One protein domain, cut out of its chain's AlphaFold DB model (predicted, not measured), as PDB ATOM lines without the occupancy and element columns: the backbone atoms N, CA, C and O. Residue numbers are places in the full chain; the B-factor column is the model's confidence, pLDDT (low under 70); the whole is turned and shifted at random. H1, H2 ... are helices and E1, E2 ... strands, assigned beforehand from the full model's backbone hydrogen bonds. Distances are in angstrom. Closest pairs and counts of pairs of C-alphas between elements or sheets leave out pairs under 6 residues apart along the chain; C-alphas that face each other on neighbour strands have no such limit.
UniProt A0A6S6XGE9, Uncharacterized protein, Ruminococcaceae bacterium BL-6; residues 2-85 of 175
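Overview. This is residues 2 to 85 of the 175 residues of an uncharacterized protein of Ruminococcaceae bacterium BL-6 (UniProt A0A6S6XGE9). Little regular structure: a small four-stranded sheet forms the middle, with H1 at one end, where residues 4 to 10 stick out, and unnamed residues 60 to 85 at the other. The printed part has 84 residues, in order H1, E1, E2, E3, E4, with 27 in named elements; the class is mixed, helices and strands. The mixed sheet runs E1, E3, E2, E4. The whole is loose, radius of gyration of the C-alphas 15.3 A, spanning 44 by 25 by 22 A.

Along the chain. H1, residues 2 to 9, starts at C-alpha 2 (166.333, 158.444, 213.077) and is 11.1 A long. E1 is residues 14 to 16, E2 29 to 33, E3 44 to 49, 15.5 A, and E4 55 to 59, ending at C-alpha 59 (160.531, 187.187, 212.266).

Arrangement. H1, every O i to N i+4 pair within hydrogen-bond range, is not on the sheet. Edge strand E1 is antiparallel to E3 (N 15 to O 48, 2.9 A). E2 and E3 form a hairpin (N 32 to O 45, 2.8 A). Edge strand E4 is parallel to E2 at 21 degrees (N 31 to O 56, 2.8 A).

Size, cuts and confidence. The C-alphas farthest apart, Arg 8 and Gly 79, are 44.2 A apart. The printed part has no cut. The E1 to E2 link is long. No printed residue is under 70 in pLDDT.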
ATOM      1  N   TYR A   2     166.683 157.602 214.251       92.25
ATOM      2  CA  TYR A   2     166.333 158.444 213.077       92.25
ATOM      3  C   TYR A   2     167.422 159.462 212.672       92.25
ATOM      4  O   TYR A   2     167.752 159.571 211.490       92.25
ATOM      5  N   PHE A   3     168.010 160.175 213.640       94.81
ATOM      6  CA  PHE A   3     169.030 161.189 213.355       94.81
ATOM      7  C   PHE A   3     170.331 160.605 212.802       94.81
ATOM      8  O   PHE A   3     170.951 161.246 211.959       94.81
ATOM      9  N   ASP A   4     170.699 159.377 213.184       94.19
ATOM     10  CA  ASP A   4     171.874 158.695 212.629       94.19
ATOM     11  C   ASP A   4     171.727 158.515 211.114       94.19
ATOM     12  O   ASP A   4     172.638 158.822 210.348       94.19
ATOM     13  N   GLU A   5     170.546 158.076 210.670       95.44
ATOM     14  CA  GLU A   5     170.247 157.896 209.250       95.44
ATOM     15  C   GLU A   5     170.170 159.235 208.520       95.44
ATOM     16  O   GLU A   5     170.744 159.375 207.441       95.44
ATOM     17  N   LEU A   6     169.534 160.243 209.131       95.81
ATOM     18  CA  LEU A   6     169.485 161.595 208.578       95.81
ATOM     19  C   LEU A   6     170.899 162.149 208.359       95.81
ATOM     20  O   LEU A   6     171.191 162.656 207.276       95.81
ATOM     21  N   PHE A   7     171.788 162.028 209.345       95.62
ATOM     22  CA  PHE A   7     173.178 162.477 209.244       95.62
ATOM     23  C   PHE A   7     173.998 161.633 208.269       95.62
ATOM     24  O   PHE A   7     174.840 162.174 207.561       95.62
ATOM     25  N   ARG A   8     173.723 160.330 208.156       96.75
ATOM     26  CA  ARG A   8     174.382 159.452 207.181       96.75
ATOM     27  C   ARG A   8     174.082 159.861 205.736       96.75
ATOM     28  O   ARG A   8     174.964 159.767 204.884       96.75
ATOM     29  N   VAL A   9     172.852 160.293 205.440       96.81
ATOM     30  CA  VAL A   9     172.408 160.606 204.065       96.81
ATOM     31  C   VAL A   9     172.491 162.088 203.696       96.81
ATOM     32  O   VAL A   9     172.226 162.446 202.548       96.81
ATOM     33  N   SER A  10     172.864 162.967 204.628       97.06
ATOM     34  CA  SER A  10     172.922 164.412 204.395       97.06
ATOM     35  C   SER A  10     174.241 165.018 204.867       97.06
ATOM     36  O   SER A  10     174.841 164.583 205.840       97.06
ATOM     37  N   LYS A  11     174.709 166.058 204.166       97.00
ATOM     38  CA  LYS A  11     175.944 166.774 204.536       97.00
ATOM     39  C   LYS A  11     175.694 167.928 205.505       97.00
ATOM     40  O   LYS A  11     176.552 168.235 206.317       97.00
ATOM     41  N   ASN A  12     174.546 168.586 205.363       97.94
ATOM     42  CA  ASN A  12     174.133 169.727 206.167       97.94
ATOM     43  C   ASN A  12     172.654 169.585 206.519       97.94
ATOM     44  O   ASN A  12     171.884 169.084 205.699       97.94
ATOM     45  N   GLN A  13     172.261 170.046 207.704       97.62
ATOM     46  CA  GLN A  13     170.918 169.864 208.237       97.62
ATOM     47  C   GLN A  13     170.386 171.159 208.851       97.62
ATOM     48  O   GLN A  13     171.081 171.843 209.605       97.62
ATOM     49  N   ILE A  14     169.115 171.445 208.565       98.31
ATOM     50  CA  ILE A  14     168.287 172.339 209.371       98.31
ATOM     51  C   ILE A  14     167.157 171.492 209.954       98.31
ATOM     52  O   ILE A  14     166.370 170.921 209.203       98.31
ATOM     53  N   ILE A  15     167.099 171.378 211.281       97.75
ATOM     54  CA  ILE A  15     166.179 170.469 211.982       97.75
ATOM     55  C   ILE A  15     165.325 171.279 212.948       97.75
ATOM     56  O   ILE A  15     165.816 171.723 213.985       97.75
ATOM     57  N   TRP A  16     164.052 171.472 212.605       97.75
ATOM     58  CA  TRP A  16     163.077 172.175 213.442       97.75
ATOM     59  C   TRP A  16     162.649 171.335 214.647       97.75
ATOM     60  O   TRP A  16     162.536 170.116 214.559       97.75
ATOM     61  N   GLY A  17     162.393 172.000 215.774       95.88
ATOM     62  CA  GLY A  17     162.027 171.355 217.034       95.88
ATOM     63  C   GLY A  17     163.216 170.742 217.771       95.88
ATOM     64  O   GLY A  17     163.024 169.861 218.601       95.88
ATOM     65  N   CYS A  18     164.447 171.186 217.489       95.69
ATOM     66  CA  CYS A  18     165.653 170.578 218.063       95.69
ATOM     67  C   CYS A  18     165.680 170.605 219.602       95.69
ATOM     68  O   CYS A  18     166.342 169.780 220.215       95.69
ATOM     69  N   ASN A  19     164.957 171.534 220.231       95.00
ATOM     70  CA  ASN A  19     164.840 171.665 221.683       95.00
ATOM     71  C   ASN A  19     163.998 170.562 222.354       95.00
ATOM     72  O   ASN A  19     163.962 170.512 223.580       95.00
ATOM     73  N   TYR A  20     163.312 169.715 221.584       94.94
ATOM     74  CA  TYR A  20     162.518 168.594 222.102       94.94
ATOM     75  C   TYR A  20     163.272 167.261 222.109       94.94
ATOM     76  O   TYR A  20     162.737 166.262 222.582       94.94
ATOM     77  N   TYR A  21     164.500 167.237 221.594       93.62
ATOM     78  CA  TYR A  21     165.316 166.032 221.516       93.62
ATOM     79  C   TYR A  21     166.539 166.162 222.425       93.62
ATOM     80  O   TYR A  21     167.052 167.258 222.650       93.62
ATOM     81  N   SER A  22     167.014 165.029 222.940       90.19
ATOM     82  CA  SER A  22     168.219 164.948 223.773       90.19
ATOM     83  C   SER A  22     169.509 164.795 222.963       90.19
ATOM     84  O   SER A  22     170.593 164.761 223.544       90.19
ATOM     85  N   ASP A  23     169.407 164.659 221.638       90.25
ATOM     86  CA  ASP A  23     170.549 164.526 220.739       90.25
ATOM     87  C   ASP A  23     171.486 165.736 220.835       90.25
ATOM     88  O   ASP A  23     171.066 166.895 220.918       90.25
ATOM     89  N   ASN A  24     172.791 165.464 220.797       86.56
ATOM     90  CA  ASN A  24     173.808 166.504 220.882       86.56
ATOM     91  C   ASN A  24     173.960 167.230 219.537       86.56
ATOM     92  O   ASN A  24     174.848 166.933 218.737       86.56
ATOM     93  N   PHE A  25     173.076 168.192 219.284       93.25
ATOM     94  CA  PHE A  25     173.203 169.099 218.152       93.25
ATOM     95  C   PHE A  25     174.290 170.151 218.406       93.25
ATOM     96  O   PHE A  25     174.364 170.740 219.486       93.25
ATOM     97  N   GLY A  26     175.077 170.476 217.374       95.06
ATOM     98  CA  GLY A  26     176.029 171.596 217.413       95.06
ATOM     99  C   GLY A  26     175.354 172.952 217.699       95.06
ATOM    100  O   GLY A  26     174.130 173.031 217.738       95.06
ATOM    101  N   PRO A  27     176.105 174.054 217.875       96.38
ATOM    102  CA  PRO A  27     175.582 175.298 218.457       96.38
ATOM    103  C   PRO A  27     174.672 176.139 217.545       96.38
ATOM    104  O   PRO A  27     173.938 176.983 218.050       96.38
ATOM    105  N   GLY A  28     174.692 175.938 216.223       98.25
ATOM    106  CA  GLY A  28     173.929 176.767 215.284       98.25
ATOM    107  C   GLY A  28     172.421 176.693 215.504       98.25
ATOM    108  O   GLY A  28     171.858 175.602 215.645       98.25
ATOM    109  N   ARG A  29     171.749 177.850 215.531       98.38
ATOM    110  CA  ARG A  29     170.295 177.937 215.739       98.38
ATOM    111  C   ARG A  29     169.625 178.873 214.745       98.38
ATOM    112  O   ARG A  29     170.162 179.923 214.402       98.38
ATOM    113  N   ILE A  30     168.408 178.519 214.354       98.75
ATOM    114  CA  ILE A  30     167.450 179.444 213.749       98.75
ATOM    115  C   ILE A  30     166.278 179.567 214.711       98.75
ATOM    116  O   ILE A  30     165.715 178.558 215.127       98.75
ATOM    117  N   ILE A  31     165.915 180.796 215.055       98.50
ATOM    118  CA  ILE A  31     164.723 181.105 215.839       98.50
ATOM    119  C   ILE A  31     163.697 181.691 214.885       98.50
ATOM    120  O   ILE A  31     163.942 182.732 214.276       98.50
ATOM    121  N   TRP A  32     162.552 181.035 214.746       98.25
ATOM    122  CA  TRP A  32     161.399 181.629 214.089       98.25
ATOM    123  C   TRP A  32     160.499 182.271 215.137       98.25
ATOM    124  O   TRP A  32     159.804 181.568 215.855       98.25
ATOM    125  N   ASP A  33     160.513 183.599 215.203       97.12
ATOM    126  CA  ASP A  33     159.572 184.409 215.980       97.12
ATOM    127  C   ASP A  33     158.255 184.535 215.195       97.12
ATOM    128  O   ASP A  33     158.229 185.088 214.084       97.12
ATOM    129  N   LYS A  34     157.174 183.986 215.767       95.25
ATOM    130  CA  LYS A  34     155.841 183.923 215.149       95.25
ATOM    131  C   LYS A  34     155.002 185.182 215.377       95.25
ATOM    132  O   LYS A  34     153.869 185.224 214.886       95.25
ATOM    133  N   CYS A  35     155.529 186.191 216.079       94.31
ATOM    134  CA  CYS A  35     154.848 187.444 216.427       94.31
ATOM    135  C   CYS A  35     153.432 187.203 216.971       94.31
ATOM    136  O   CYS A  35     152.444 187.762 216.485       94.31
ATOM    137  N   ASN A  36     153.324 186.271 217.906       86.69
ATOM    138  CA  ASN A  36     152.071 185.704 218.384       86.69
ATOM    139  C   ASN A  36     151.666 186.232 219.774       86.69
ATOM    140  O   ASN A  36     150.839 185.591 220.421       86.69
ATOM    141  N   ASP A  37     152.192 187.389 220.193       81.44
ATOM    142  CA  ASP A  37     151.994 187.995 221.518       81.44
ATOM    143  C   ASP A  37     150.547 187.840 222.030       81.44
ATOM    144  O   ASP A  37     149.587 188.316 221.408       81.44
ATOM    145  N   GLY A  38     150.374 187.153 223.163       72.12
ATOM    146  CA  GLY A  38     149.058 186.887 223.753       72.12
ATOM    147  C   GLY A  38     148.274 185.744 223.093       72.12
ATOM    148  O   GLY A  38     147.048 185.821 222.997       72.12
ATOM    149  N   SER A  39     148.958 184.711 222.592       79.19
ATOM    150  CA  SER A  39     148.357 183.414 222.234       79.19
ATOM    151  C   SER A  39     148.791 182.320 223.215       79.19
ATOM    152  O   SER A  39     149.779 182.486 223.921       79.19
ATOM    153  N   ASP A  40     148.075 181.200 223.233       81.38
ATOM    154  CA  ASP A  40     148.404 179.980 223.984       81.38
ATOM    155  C   ASP A  40     149.432 179.076 223.273       81.38
ATOM    156  O   ASP A  40     149.875 178.066 223.816       81.38
ATOM    157  N   GLN A  41     149.828 179.435 222.049       84.31
ATOM    158  CA  GLN A  41     150.845 178.732 221.272       84.31
ATOM    159  C   GLN A  41     152.245 179.258 221.605       84.31
ATOM    160  O   GLN A  41     152.402 180.421 221.957       84.31
ATOM    161  N   SER A  42     153.281 178.429 221.422       87.19
ATOM    162  CA  SER A  42     154.679 178.835 221.649       87.19
ATOM    163  C   SER A  42     155.064 180.062 220.831       87.19
ATOM    164  O   SER A  42     154.720 180.112 219.651       87.19
ATOM    165  N   ASP A  43     155.846 180.979 221.403       92.25
ATOM    166  CA  ASP A  43     156.193 182.232 220.719       92.25
ATOM    167  C   ASP A  43     157.145 182.070 219.546       92.25
ATOM    168  O   ASP A  43     157.094 182.782 218.537       92.25
ATOM    169  N   CYS A  44     157.995 181.059 219.658       95.25
ATOM    170  CA  CYS A  44     158.944 180.724 218.631       95.25
ATOM    171  C   CYS A  44     159.018 179.224 218.373       95.25
ATOM    172  O   CYS A  44     158.627 178.398 219.198       95.25
ATOM    173  N   GLU A  45     159.540 178.890 217.200       96.44
ATOM    174  CA  GLU A  45     160.098 177.571 216.928       96.44
ATOM    175  C   GLU A  45     161.616 177.685 216.791       96.44
ATOM    176  O   GLU A  45     162.136 178.693 216.305       96.44
ATOM    177  N   ILE A  46     162.329 176.643 217.214       98.06
ATOM    178  CA  ILE A  46     163.791 176.602 217.212       98.06
ATOM    179  C   ILE A  46     164.244 175.483 216.283       98.06
ATOM    180  O   ILE A  46     163.776 174.349 216.401       98.06
ATOM    181  N   ALA A  47     165.171 175.788 215.379       98.44
ATOM    182  CA  ALA A  47     165.852 174.791 214.570       98.44
ATOM    183  C   ALA A  47     167.337 174.707 214.906       98.44
ATOM    184  O   ALA A  47     167.992 175.730 215.113       98.44
ATOM    185  N   TYR A  48     167.884 173.495 214.873       98.44
ATOM    186  CA  TYR A  48     169.318 173.287 214.720       98.44
ATOM    187  C   TYR A  48     169.721 173.654 213.290       98.44
ATOM    188  O   TYR A  48     168.977 173.366 212.356       98.44
ATOM    189  N   ASN A  49     170.889 174.271 213.121       98.38
ATOM    190  CA  ASN A  49     171.482 174.555 211.819       98.38
ATOM    191  C   ASN A  49     172.958 174.140 211.815       98.38
ATOM    192  O   ASN A  49     173.782 174.784 212.463       98.38
ATOM    193  N   SER A  50     173.304 173.093 211.064       98.25
ATOM    194  CA  SER A  50     174.675 172.571 210.999       98.25
ATOM    195  C   SER A  50     175.646 173.467 210.216       98.25
ATOM    196  O   SER A  50     176.857 173.287 210.306       98.25
ATOM    197  N   LEU A  51     175.135 174.425 209.437       98.06
ATOM    198  CA  LEU A  51     175.923 175.254 208.515       98.06
ATOM    199  C   LEU A  51     176.670 176.396 209.215       98.06
ATOM    200  O   LEU A  51     177.452 177.109 208.586       98.06
ATOM    201  N   THR A  52     176.394 176.627 210.497       97.38
ATOM    202  CA  THR A  52     176.942 177.749 211.259       97.38
ATOM    203  C   THR A  52     176.984 177.441 212.754       97.38
ATOM    204  O   THR A  52     176.347 176.510 213.235       97.38
ATOM    205  N   SER A  53     177.715 178.258 213.509       97.44
ATOM    206  CA  SER A  53     177.688 178.290 214.975       97.44
ATOM    207  C   SER A  53     176.883 179.467 215.540       97.44
ATOM    208  O   SER A  53     176.811 179.632 216.754       97.44
ATOM    209  N   ARG A  54     176.288 180.301 214.675       97.50
ATOM    210  CA  ARG A  54     175.508 181.481 215.070       97.50
ATOM    211  C   ARG A  54     174.045 181.143 215.352       97.50
ATOM    212  O   ARG A  54     173.516 180.138 214.881       97.50
ATOM    213  N   VAL A  55     173.393 182.049 216.075       98.50
ATOM    214  CA  VAL A  55     171.935 182.104 216.208       98.50
ATOM    215  C   VAL A  55     171.404 183.168 215.256       98.50
ATOM    216  O   VAL A  55     171.861 184.311 215.288       98.50
ATOM    217  N   ASP A  56     170.443 182.801 214.416       98.50
ATOM    218  CA  ASP A  56     169.790 183.706 213.477       98.50
ATOM    219  C   ASP A  56     168.286 183.797 213.751       98.50
ATOM    220  O   ASP A  56     167.622 182.788 213.976       98.50
ATOM    221  N   LEU A  57     167.741 185.013 213.695       98.44
ATOM    222  CA  LEU A  57     166.319 185.282 213.903       98.44
ATOM    223  C   LEU A  57     165.601 185.451 212.559       98.44
ATOM    224  O   LEU A  57     166.009 186.259 211.720       98.44
ATOM    225  N   PHE A  58     164.492 184.739 212.394       98.31
ATOM    226  CA  PHE A  58     163.509 184.960 211.347       98.31
ATOM    227  C   PHE A  58     162.198 185.401 211.994       98.31
ATOM    228  O   PHE A  58     161.585 184.649 212.745       98.31
ATOM    229  N   ARG A  59     161.765 186.630 211.712       97.88
ATOM    230  CA  ARG A  59     160.531 187.187 212.266       97.88
ATOM    231  C   ARG A  59     159.438 187.170 211.210       97.88
ATOM    232  O   ARG A  59     159.531 187.904 210.225       97.88
ATOM    233  N   PHE A  60     158.408 186.354 211.410       97.12
ATOM    234  CA  PHE A  60     157.282 186.265 210.487       97.12
ATOM    235  C   PHE A  60     156.016 185.826 211.207       97.12
ATOM    236  O   PHE A  60     155.941 184.712 211.727       97.12
ATOM    237  N   MET A  61     155.011 186.696 211.176       95.94
ATOM    238  CA  MET A  61     153.743 186.505 211.856       95.94
ATOM    239  C   MET A  61     153.027 185.251 211.358       95.94
ATOM    240  O   MET A  61     152.820 185.082 210.151       95.94
ATOM    241  N   TRP A  62     152.631 184.392 212.296       94.06
ATOM    242  CA  TRP A  62     151.912 183.152 212.012       94.06
ATOM    243  C   TRP A  62     151.009 182.761 213.181       94.06
ATOM    244  O   TRP A  62     151.314 181.869 213.968       94.06
ATOM    245  N   ARG A  63     149.876 183.460 213.299       88.94
ATOM    246  CA  ARG A  63     148.948 183.353 214.434       88.94
ATOM    247  C   ARG A  63     147.509 183.356 213.943       88.94
ATOM    248  O   ARG A  63     147.070 184.343 213.364       88.94
ATOM    249  N   GLY A  64     146.760 182.275 214.173       85.62
ATOM    250  CA  GLY A  64     145.373 182.170 213.692       85.62
ATOM    251  C   GLY A  64     145.274 182.503 212.196       85.62
ATOM    252  O   GLY A  64     146.027 181.947 211.399       85.62
ATOM    253  N   MET A  65     144.413 183.459 211.828       86.88
ATOM    254  CA  MET A  65     144.261 183.968 210.449       86.88
ATOM    255  C   MET A  65     145.252 185.093 210.075       86.88
ATOM    256  O   MET A  65     145.109 185.755 209.039       86.88
ATOM    257  N   PHE A  66     146.224 185.405 210.929       91.81
ATOM    258  CA  PHE A  66     147.208 186.459 210.701       91.81
ATOM    259  C   PHE A  66     148.512 185.867 210.169       91.81
ATOM    260  O   PHE A  66     149.058 184.906 210.716       91.81
ATOM    261  N   GLN A  67     148.985 186.453 209.071       94.81
ATOM    262  CA  GLN A  67     150.199 186.063 208.365       94.81
ATOM    263  C   GLN A  67     151.030 187.307 208.062       94.81
ATOM    264  O   GLN A  67     150.470 188.387 207.847       94.81
ATOM    265  N   GLY A  68     152.352 187.158 208.034       96.06
ATOM    266  CA  GLY A  68     153.279 188.248 207.746       96.06
ATOM    267  C   GLY A  68     153.111 188.844 206.343       96.06
ATOM    268  O   GLY A  68     152.780 188.162 205.364       96.06
ATOM    269  N   LYS A  69     153.367 190.149 206.226       95.44
ATOM    270  CA  LYS A  69     153.287 190.904 204.968       95.44
ATOM    271  C   LYS A  69     154.336 190.433 203.964       95.44
ATOM    272  O   LYS A  69     154.010 190.199 202.804       95.44
ATOM    273  N   SER A  70     155.588 190.274 204.386       95.44
ATOM    274  CA  SER A  70     156.693 189.827 203.529       95.44
ATOM    275  C   SER A  70     157.832 189.233 204.362       95.44
ATOM    276  O   SER A  70     157.814 189.338 205.581       95.44
ATOM    277  N   ILE A  71     158.851 188.644 203.723       95.75
ATOM    278  CA  ILE A  71     160.068 188.180 204.423       95.75
ATOM    279  C   ILE A  71     160.769 189.336 205.161       95.75
ATOM    280  O   ILE A  71     161.320 189.129 206.236       95.75
ATOM    281  N   LYS A  72     160.765 190.550 204.587       95.06
ATOM    282  CA  LYS A  72     161.441 191.721 205.172       95.06
ATOM    283  C   LYS A  72     160.633 192.392 206.273       95.06
ATOM    284  O   LYS A  72     161.232 192.970 207.161       95.06
ATOM    285  N   GLU A  73     159.308 192.336 206.191       96.44
ATOM    286  CA  GLU A  73     158.375 192.997 207.111       96.44
ATOM    287  C   GLU A  73     157.439 191.956 207.739       96.44
ATOM    288  O   GLU A  73     156.221 192.137 207.798       96.44
ATOM    289  N   GLY A  74     157.987 190.809 208.144       96.31
ATOM    290  CA  GLY A  74     157.186 189.665 208.582       96.31
ATOM    291  C   GLY A  74     156.396 189.922 209.863       96.31
ATOM    292  O   GLY A  74     155.388 189.261 210.089       96.31
ATOM    293  N   TRP A  75     156.799 190.911 210.661       95.31
ATOM    294  CA  TRP A  75     156.082 191.375 211.856       95.31
ATOM    295  C   TRP A  75     154.865 192.248 211.551       95.31
ATOM    296  O   TRP A  75     154.057 192.507 212.437       95.31
ATOM    297  N   ILE A  76     154.729 192.728 210.314       95.00
ATOM    298  CA  ILE A  76     153.557 193.486 209.887       95.00
ATOM    299  C   ILE A  76     152.527 192.487 209.380       95.00
ATOM    300  O   ILE A  76     152.815 191.679 208.495       95.00
ATOM    301  N   GLN A  77     151.309 192.558 209.910       94.00
ATOM    302  CA  GLN A  77     150.207 191.739 209.428       94.00
ATOM    303  C   GLN A  77     149.896 192.051 207.956       94.00
ATOM    304  O   GLN A  77     149.728 193.206 207.557       94.00
ATOM    305  N   ARG A  78     149.707 191.006 207.152       94.12
ATOM    306  CA  ARG A  78     149.089 191.110 205.830       94.12
ATOM    307  C   ARG A  78     147.617 191.507 205.974       94.12
ATOM    308  O   ARG A  78     146.806 190.769 206.544       94.12
ATOM    309  N   GLY A  79     147.288 192.694 205.461       90.75
ATOM    310  CA  GLY A  79     145.939 193.261 205.531       90.75
ATOM    311  C   GLY A  79     144.926 192.478 204.697       90.75
ATOM    312  O   GLY A  79     143.889 192.072 205.215       90.75
ATOM    313  N   ASN A  80     145.248 192.208 203.426       91.25
ATOM    314  CA  ASN A  80     144.348 191.483 202.533       91.25
ATOM    315  C   ASN A  80     144.367 189.969 202.815       91.25
ATOM    316  O   ASN A  80     145.325 189.277 202.466       91.25
ATOM    317  N   LYS A  81     143.285 189.466 203.421       88.94
ATOM    318  CA  LYS A  81     143.131 188.064 203.834       88.94
ATOM    319  C   LYS A  81     142.968 187.082 202.681       88.94
ATOM    320  O   LYS A  81     143.315 185.922 202.865       88.94
ATOM    321  N   SER A  82     142.512 187.516 201.504       90.06
ATOM    322  CA  SER A  82     142.432 186.621 200.338       90.06
ATOM    323  C   SER A  82     143.811 186.219 199.811       90.06
ATOM    324  O   SER A  82     143.940 185.212 199.127       90.06
ATOM    325  N   LEU A  83     144.850 186.984 200.167       88.44
ATOM    326  CA  LEU A  83     146.244 186.702 199.829       88.44
ATOM    327  C   LEU A  83     146.960 185.856 200.892       88.44
ATOM    328  O   LEU A  83     148.172 185.661 200.786       88.44
ATOM    329  N   ASN A  84     146.260 185.434 201.946       91.62
ATOM    330  CA  ASN A  84     146.831 184.528 202.930       91.62
ATOM    331  C   ASN A  84     146.953 183.120 202.349       91.62
ATOM    332  O   ASN A  84     146.082 182.637 201.627       91.62
ATOM    333  N   GLU A  85     148.016 182.435 202.748       91.62
ATOM    334  CA  GLU A  85     148.191 181.010 202.513       91.62
ATOM    335  C   GLU A  85     147.070 180.228 203.208       91.62
ATOM    336  O   GLU A  85     146.860 180.381 204.416       91.62
TER     337      GLU A  85